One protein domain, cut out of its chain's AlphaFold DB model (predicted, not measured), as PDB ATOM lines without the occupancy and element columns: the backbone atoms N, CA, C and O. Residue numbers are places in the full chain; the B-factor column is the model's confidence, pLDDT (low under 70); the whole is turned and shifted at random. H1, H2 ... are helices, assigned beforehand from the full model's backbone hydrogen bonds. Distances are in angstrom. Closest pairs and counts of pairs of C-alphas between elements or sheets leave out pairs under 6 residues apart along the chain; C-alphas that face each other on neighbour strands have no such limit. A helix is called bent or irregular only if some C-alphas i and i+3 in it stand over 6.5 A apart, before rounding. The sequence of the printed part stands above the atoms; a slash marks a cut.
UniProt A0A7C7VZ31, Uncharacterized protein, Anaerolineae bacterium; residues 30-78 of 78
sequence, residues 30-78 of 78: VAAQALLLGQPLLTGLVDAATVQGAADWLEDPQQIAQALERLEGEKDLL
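AT A GLANCE: This is residues 30 to 78 of the 78 residues of an uncharacterized protein of Anaerolineae bacterium (UniProt A0A7C7VZ31). Two helices, H1 and H2, fold back side by side as a helical hairpin, and a third helix, H3, turns away from the far end of H2 as an arm that sticks out on its own. The hairpin is a compact body, while residues 61 to 78, which are H3 and the tail after it, stand free and make much of the length. The printed part has 49 residues with three named helices in the order H1, H2, H3 and no named strand, and its class is all helix. The whole is loose, with a radius of gyration of the C-alphas of 13.9 A, and its C-alphas span 41 by 20 by 14 A, a rod in outline.

IN THESE COORDINATES: Find C-alpha 30 at (-91.509, 68.242, -47.634), where the printed part begins; from there H1 runs through residues 30 to 42, 17.3 A from first to last C-alpha. H1 is irregular, and you can see it where C-alphas 37 and 40 are 7.2 A apart. Pass residues 43 to 47 and look for C-alpha 48 at (-105.043, 64.468, -35.949), where H2 begins; it takes residues 48 to 59 and is 16.4 A long. After Asp 60, H3 takes residues 61 to 73 over 18.2 A and ends at C-alpha 73, at (-99.882, 48.144, -63.941).

HOW THE PARTS SIT: Start with H1 and H2, a helical hairpin: they touch, with 15 pairs of C-alphas within 8 A, and the closest C-alphas, those of Ala 32 and Ala 55, are 4.3 A apart. Their lines stand at a shallow tilt of 10 degrees, and they run opposite ways. Next look at residues 57 to 58 of H2 and residues 63 to 64 of H3, where these two helices only just touch, with 3 pairs of C-alphas within 8 A, and only at the corner by their link. The closest C-alphas there are those of Trp 57 and Gln 63, 6.8 A apart. The lines of H2 and H3 are about perpendicular, at 79 degrees. H1 and H3 are apart. In H2 and H3 every O i to N i+4 pair is within hydrogen-bond range; in H1 it is 7 of 9.

THE WHOLE: Look for the two C-alphas farthest apart at Pro 40 and Leu 77, 41.5 A from each other. Without the stretch that stands free, the body has 31 residues and spans 26 by 14 by 8 A. The printed part has no cut, and the links from H1 to H2 and from H2 to H3 are both tight. It ends at residue 78, the chain's last residue. The mean pLDDT of the printed part is 78.2, and the model's confidence is low, under 70, at residues 73 to 78.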
ATOM      1  N   VAL A  30     -91.063  66.835 -47.629       83.81
ATOM      2  CA  VAL A  30     -91.509  68.242 -47.634       83.81
ATOM      3  C   VAL A  30     -93.036  68.344 -47.554       83.81
ATOM      4  O   VAL A  30     -93.560  69.222 -46.875       83.81
ATOM      5  N   ALA A  31     -93.752  67.439 -48.215       81.50
ATOM      6  CA  ALA A  31     -95.202  67.345 -48.209       81.50
ATOM      7  C   ALA A  31     -95.722  66.880 -46.846       81.50
ATOM      8  O   ALA A  31     -96.684  67.458 -46.350       81.50
ATOM      9  N   ALA A  32     -95.061  65.909 -46.209       84.31
ATOM     10  CA  ALA A  32     -95.356  65.486 -44.844       84.31
ATOM     11  C   ALA A  32     -95.172  66.643 -43.857       84.31
ATOM     12  O   ALA A  32     -96.075  66.959 -43.088       84.31
ATOM     13  N   GLN A  33     -94.054  67.361 -43.960       85.44
ATOM     14  CA  GLN A  33     -93.786  68.530 -43.127       85.44
ATOM     15  C   GLN A  33     -94.799  69.658 -43.379       85.44
ATOM     16  O   GLN A  33     -95.294  70.259 -42.429       85.44
ATOM     17  N   ALA A  34     -95.173  69.929 -44.632       85.00
ATOM     18  CA  ALA A  34     -96.221  70.897 -44.963       85.00
ATOM     19  C   ALA A  34     -97.595  70.479 -44.412       85.00
ATOM     20  O   ALA A  34     -98.348  71.321 -43.922       85.00
ATOM     21  N   LEU A  35     -97.906  69.181 -44.453       85.00
ATOM     22  CA  LEU A  35     -99.141  68.615 -43.927       85.00
ATOM     23  C   LEU A  35     -99.205  68.718 -42.398       85.00
ATOM     24  O   LEU A  35    -100.232  69.126 -41.862       85.00
ATOM     25  N   LEU A  36     -98.105  68.421 -41.701       84.88
ATOM     26  CA  LEU A  36     -97.995  68.569 -40.248       84.88
ATOM     27  C   LEU A  36     -98.040  70.041 -39.818       84.88
ATOM     28  O   LEU A  36     -98.727  70.381 -38.858       84.88
ATOM     29  N   LEU A  37     -97.400  70.946 -40.564       86.88
ATOM     30  CA  LEU A  37     -97.509  72.392 -40.331       86.88
ATOM     31  C   LEU A  37     -98.933  72.915 -40.578       86.88
ATOM     32  O   LEU A  37     -99.373  73.849 -39.909       86.88
ATOM     33  N   GLY A  38     -99.657  72.305 -41.517       83.88
ATOM     34  CA  GLY A  38    -101.066  72.577 -41.799       83.88
ATOM     35  C   GLY A  38    -102.048  71.862 -40.868       83.88
ATOM     36  O   GLY A  38    -103.223  72.220 -40.856       83.88
ATOM     37  N   GLN A  39    -101.601  70.900 -40.055       84.62
ATOM     38  CA  GLN A  39    -102.438  70.155 -39.110       84.62
ATOM     39  C   GLN A  39    -103.340  71.052 -38.241       84.62
ATOM     40  O   GLN A  39    -104.534  70.760 -38.181       84.62
ATOM     41  N   PRO A  40    -102.867  72.158 -37.627       83.31
ATOM     42  CA  PRO A  40    -103.731  73.058 -36.850       83.31
ATOM     43  C   PRO A  40    -104.778  73.823 -37.681       83.31
ATOM     44  O   PRO A  40    -105.726  74.374 -37.128       83.31
ATOM     45  N   LEU A  41    -104.635  73.884 -39.006       85.44
ATOM     46  CA  LEU A  41    -105.667  74.423 -39.903       85.44
ATOM     47  C   LEU A  41    -106.681  73.343 -40.307       85.44
ATOM     48  O   LEU A  41    -107.812  73.656 -40.667       85.44
ATOM     49  N   LEU A  42    -106.269  72.076 -40.244       81.31
ATOM     50  CA  LEU A  42    -107.083  70.903 -40.554       81.31
ATOM     51  C   LEU A  42    -107.828  70.356 -39.326       81.31
ATOM     52  O   LEU A  42    -108.796  69.604 -39.488       81.31
ATOM     53  N   THR A  43    -107.419  70.743 -38.112       72.25
ATOM     54  CA  THR A  43    -108.102  70.386 -36.861       72.25
ATOM     55  C   THR A  43    -109.559  70.843 -36.903       72.25
ATOM     56  O   THR A  43    -109.846  72.037 -36.887       72.25
ATOM     57  N   GLY A  44    -110.479  69.874 -36.971       75.94
ATOM     58  CA  GLY A  44    -111.928  70.083 -37.087       75.94
ATOM     59  C   GLY A  44    -112.552  69.509 -38.365       75.94
ATOM     60  O   GLY A  44    -113.744  69.219 -38.368       75.94
ATOM     61  N   LEU A  45    -111.760  69.297 -39.422       83.31
ATOM     62  CA  LEU A  45    -112.195  68.623 -40.656       83.31
ATOM     63  C   LEU A  45    -111.754  67.159 -40.698       83.31
ATOM     64  O   LEU A  45    -112.479  66.302 -41.197       83.31
ATOM     65  N   VAL A  46    -110.559  66.882 -40.180       82.44
ATOM     66  CA  VAL A  46    -109.960  65.547 -40.111       82.44
ATOM     67  C   VAL A  46    -109.271  65.361 -38.768       82.44
ATOM     68  O   VAL A  46    -108.721  66.307 -38.199       82.44
ATOM     69  N   ASP A  47    -109.305  64.132 -38.258       85.62
ATOM     70  CA  ASP A  47    -108.646  63.786 -37.004       85.62
ATOM     71  C   ASP A  47    -107.128  63.922 -37.121       85.62
ATOM     72  O   ASP A  47    -106.519  63.583 -38.139       85.62
ATOM     73  N   ALA A  48    -106.495  64.348 -36.027       82.12
ATOM     74  CA  ALA A  48    -105.043  64.468 -35.949       82.12
ATOM     75  C   ALA A  48    -104.334  63.144 -36.290       82.12
ATOM     76  O   ALA A  48    -103.298  63.163 -36.946       82.12
ATOM     77  N   ALA A  49    -104.933  62.005 -35.921       85.19
ATOM     78  CA  ALA A  49    -104.436  60.674 -36.262       85.19
ATOM     79  C   ALA A  49    -104.451  60.400 -37.776       85.19
ATOM     80  O   ALA A  49    -103.547  59.752 -38.297       85.19
ATOM     81  N   THR A  50    -105.450  60.915 -38.501       84.75
ATOM     82  CA  THR A  50    -105.518  60.801 -39.964       84.75
ATOM     83  C   THR A  50    -104.450  61.656 -40.634       84.75
ATOM     84  O   THR A  50    -103.814  61.198 -41.580       84.75
ATOM     85  N   VAL A  51    -104.222  62.874 -40.132       85.62
ATOM     86  CA  VAL A  51    -103.169  63.766 -40.645       85.62
ATOM     87  C   VAL A  51    -101.784  63.167 -40.396       85.62
ATOM     88  O   VAL A  51    -100.970  63.135 -41.313       85.62
ATOM     89  N   GLN A  52    -101.546  62.625 -39.198       85.75
ATOM     90  CA  GLN A  52    -100.292  61.956 -38.855       85.75
ATOM     91  C   GLN A  52    -100.053  60.731 -39.743       85.75
ATOM     92  O   GLN A  52     -99.008  60.629 -40.367       85.75
ATOM     93  N   GLY A  53    -101.052  59.854 -39.898       85.31
ATOM     94  CA  GLY A  53    -100.919  58.674 -40.754       85.31
ATOM     95  C   GLY A  53    -100.708  59.012 -42.236       85.31
ATOM     96  O   GLY A  53    -100.050  58.263 -42.951       85.31
ATOM     97  N   ALA A  54    -101.239  60.143 -42.710       83.31
ATOM     98  CA  ALA A  54    -100.964  60.642 -44.054       83.31
ATOM     99  C   ALA A  54     -99.544  61.221 -44.182       83.31
ATOM    100  O   ALA A  54     -98.914  61.026 -45.218       83.31
ATOM    101  N   ALA A  55     -99.032  61.890 -43.146       85.62
ATOM    102  CA  ALA A  55     -97.651  62.363 -43.098       85.62
ATOM    103  C   ALA A  55     -96.663  61.186 -43.076       85.62
ATOM    104  O   ALA A  55     -95.790  61.132 -43.934       85.62
ATOM    105  N   ASP A  56     -96.875  60.197 -42.205       86.50
ATOM    106  CA  ASP A  56     -96.037  58.993 -42.109       86.50
ATOM    107  C   ASP A  56     -96.002  58.224 -43.445       86.50
ATOM    108  O   ASP A  56     -94.966  57.712 -43.865       86.50
ATOM    109  N   TRP A  57     -97.135  58.169 -44.156       83.81
ATOM    110  CA  TRP A  57     -97.199  57.564 -45.489       83.81
ATOM    111  C   TRP A  57     -96.452  58.383 -46.552       83.81
ATOM    112  O   TRP A  57     -95.834  57.803 -47.442       83.81
ATOM    113  N   LEU A  58     -96.492  59.719 -46.470       81.94
ATOM    114  CA  LEU A  58     -95.747  60.614 -47.363       81.94
ATOM    115  C   LEU A  58     -94.232  60.575 -47.108       81.94
ATOM    116  O   LEU A  58     -93.455  60.767 -48.041       81.94
ATOM    117  N   GLU A  59     -93.804  60.313 -45.874       83.69
ATOM    118  CA  GLU A  59     -92.390  60.146 -45.522       83.69
ATOM    119  C   GLU A  59     -91.798  58.816 -46.002       83.69
ATOM    120  O   GLU A  59     -90.574  58.697 -46.074       83.69
ATOM    121  N   ASP A  60     -92.631  57.840 -46.372       82.69
ATOM    122  CA  ASP A  60     -92.199  56.553 -46.911       82.69
ATOM    123  C   ASP A  60     -92.261  56.538 -48.457       82.69
ATOM    124  O   ASP A  60     -93.283  56.174 -49.058       82.69
ATOM    125  N   PRO A  61     -91.156  56.876 -49.153       72.88
ATOM    126  CA  PRO A  61     -91.124  56.886 -50.614       72.88
ATOM    127  C   PRO A  61     -91.352  55.496 -51.225       72.88
ATOM    128  O   PRO A  61     -91.720  55.403 -52.400       72.88
ATOM    129  N   GLN A  62     -91.142  54.419 -50.462       79.94
ATOM    130  CA  GLN A  62     -91.339  53.046 -50.914       79.94
ATOM    131  C   GLN A  62     -92.832  52.710 -51.010       79.94
ATOM    132  O   GLN A  62     -93.252  52.059 -51.968       79.94
ATOM    133  N   GLN A  63     -93.652  53.216 -50.087       79.88
ATOM    134  CA  GLN A  63     -95.107  53.069 -50.170       79.88
ATOM    135  C   GLN A  63     -95.724  53.886 -51.309       79.88
ATOM    136  O   GLN A  63     -96.664  53.420 -51.959       79.88
ATOM    137  N   ILE A  64     -95.167  55.063 -51.610       78.50
ATOM    138  CA  ILE A  64     -95.582  55.859 -52.775       78.50
ATOM    139  C   ILE A  64     -95.197  55.144 -54.081       78.50
ATOM    140  O   ILE A  64     -96.007  55.080 -55.005       78.50
ATOM    141  N   ALA A  65     -94.002  54.548 -54.148       77.38
ATOM    142  CA  ALA A  65     -93.563  53.764 -55.304       77.38
ATOM    143  C   ALA A  65     -94.478  52.554 -55.565       77.38
ATOM    144  O   ALA A  65     -94.936  52.375 -56.687       77.38
ATOM    145  N   GLN A  66     -94.844  51.798 -54.525       81.25
ATOM    146  CA  GLN A  66     -95.780  50.672 -54.651       81.25
ATOM    147  C   GLN A  66     -97.201  51.109 -55.055       81.25
ATOM    148  O   GLN A  66     -97.949  50.345 -55.673       81.25
ATOM    149  N   ALA A  67     -97.618  52.325 -54.689       78.00
ATOM    150  CA  ALA A  67     -98.885  52.892 -55.149       78.00
ATOM    151  C   ALA A  67     -98.827  53.284 -56.636       78.00
ATOM    152  O   ALA A  67     -99.785  53.020 -57.362       78.00
ATOM    153  N   LEU A  68     -97.706  53.859 -57.086       74.88
ATOM    154  CA  LEU A  68     -97.452  54.184 -58.493       74.88
ATOM    155  C   LEU A  68     -97.404  52.924 -59.363       74.88
ATOM    156  O   LEU A  68     -98.163  52.843 -60.322       74.88
ATOM    157  N   GLU A  69     -96.615  51.916 -58.984       78.88
ATOM    158  CA  GLU A  69     -96.474  50.668 -59.751       78.88
ATOM    159  C   GLU A  69     -97.815  49.941 -59.929       78.88
ATOM    160  O   GLU A  69     -98.113  49.441 -61.013       78.88
ATOM    161  N   ARG A  70     -98.675  49.924 -58.900       74.19
ATOM    162  CA  ARG A  70    -100.033  49.366 -59.030       74.19
ATOM    163  C   ARG A  70    -100.918  50.191 -59.957       74.19
ATOM    164  O   ARG A  70    -101.657  49.620 -60.752       74.19
ATOM    165  N   LEU A  71    -100.861  51.518 -59.858       72.38
ATOM    166  CA  LEU A  71    -101.662  52.404 -60.703       72.38
ATOM    167  C   LEU A  71    -101.234  52.360 -62.171       72.38
ATOM    168  O   LEU A  71    -102.098  52.518 -63.031       72.38
ATOM    169  N   GLU A  72     -99.944  52.160 -62.445       70.50
ATOM    170  CA  GLU A  72     -99.387  51.967 -63.787       70.50
ATOM    171  C   GLU A  72     -99.700  50.573 -64.339       70.50
ATOM    172  O   GLU A  72    -100.183  50.474 -65.464       70.50
ATOM    173  N   GLY A  73     -99.534  49.513 -63.541       66.19
ATOM    174  CA  GLY A  73     -99.882  48.144 -63.941       66.19
ATOM    175  C   GLY A  73    -101.372  47.949 -64.244       66.19
ATOM    176  O   GLY A  73    -101.734  47.176 -65.123       66.19
ATOM    177  N   GLU A  74    -102.254  48.693 -63.570       58.31
ATOM    178  CA  GLU A  74    -103.698  48.699 -63.847       58.31
ATOM    179  C   GLU A  74    -104.070  49.586 -65.054       58.31
ATOM    180  O   GLU A  74    -105.150  49.448 -65.627       58.31
ATOM    181  N   LYS A  75    -103.181  50.502 -65.464       52.38
ATOM    182  CA  LYS A  75    -103.361  51.384 -66.629       52.38
ATOM    183  C   LYS A  75    -103.075  50.672 -67.955       52.38
ATOM    184  O   LYS A  75    -103.616  51.093 -68.966       52.38
ATOM    185  N   ASP A  76    -102.247  49.626 -67.937       50.16
ATOM    186  CA  ASP A  76    -101.881  48.818 -69.115       50.16
ATOM    187  C   ASP A  76    -102.980  47.801 -69.511       50.16
ATOM    188  O   ASP A  76    -102.958  47.231 -70.597       50.16
ATOM    189  N   LEU A  77    -103.973  47.584 -68.636       49.66
ATOM    190  CA  LEU A  77    -105.090  46.643 -68.822       49.66
ATOM    191  C   LEU A  77    -106.392  47.290 -69.349       49.66
ATOM    192  O   LEU A  77    -107.390  46.580 -69.506       49.66
ATOM    193  N   LEU A  78    -106.402  48.604 -69.606       42.94
ATOM    194  CA  LEU A  78    -107.536  49.390 -70.127       42.94
ATOM    195  C   LEU A  78    -107.197  50.014 -71.483       42.94
ATOM    196  O   LEU A  78    -108.088  49.992 -72.360       42.94
TER     197      LEU A  78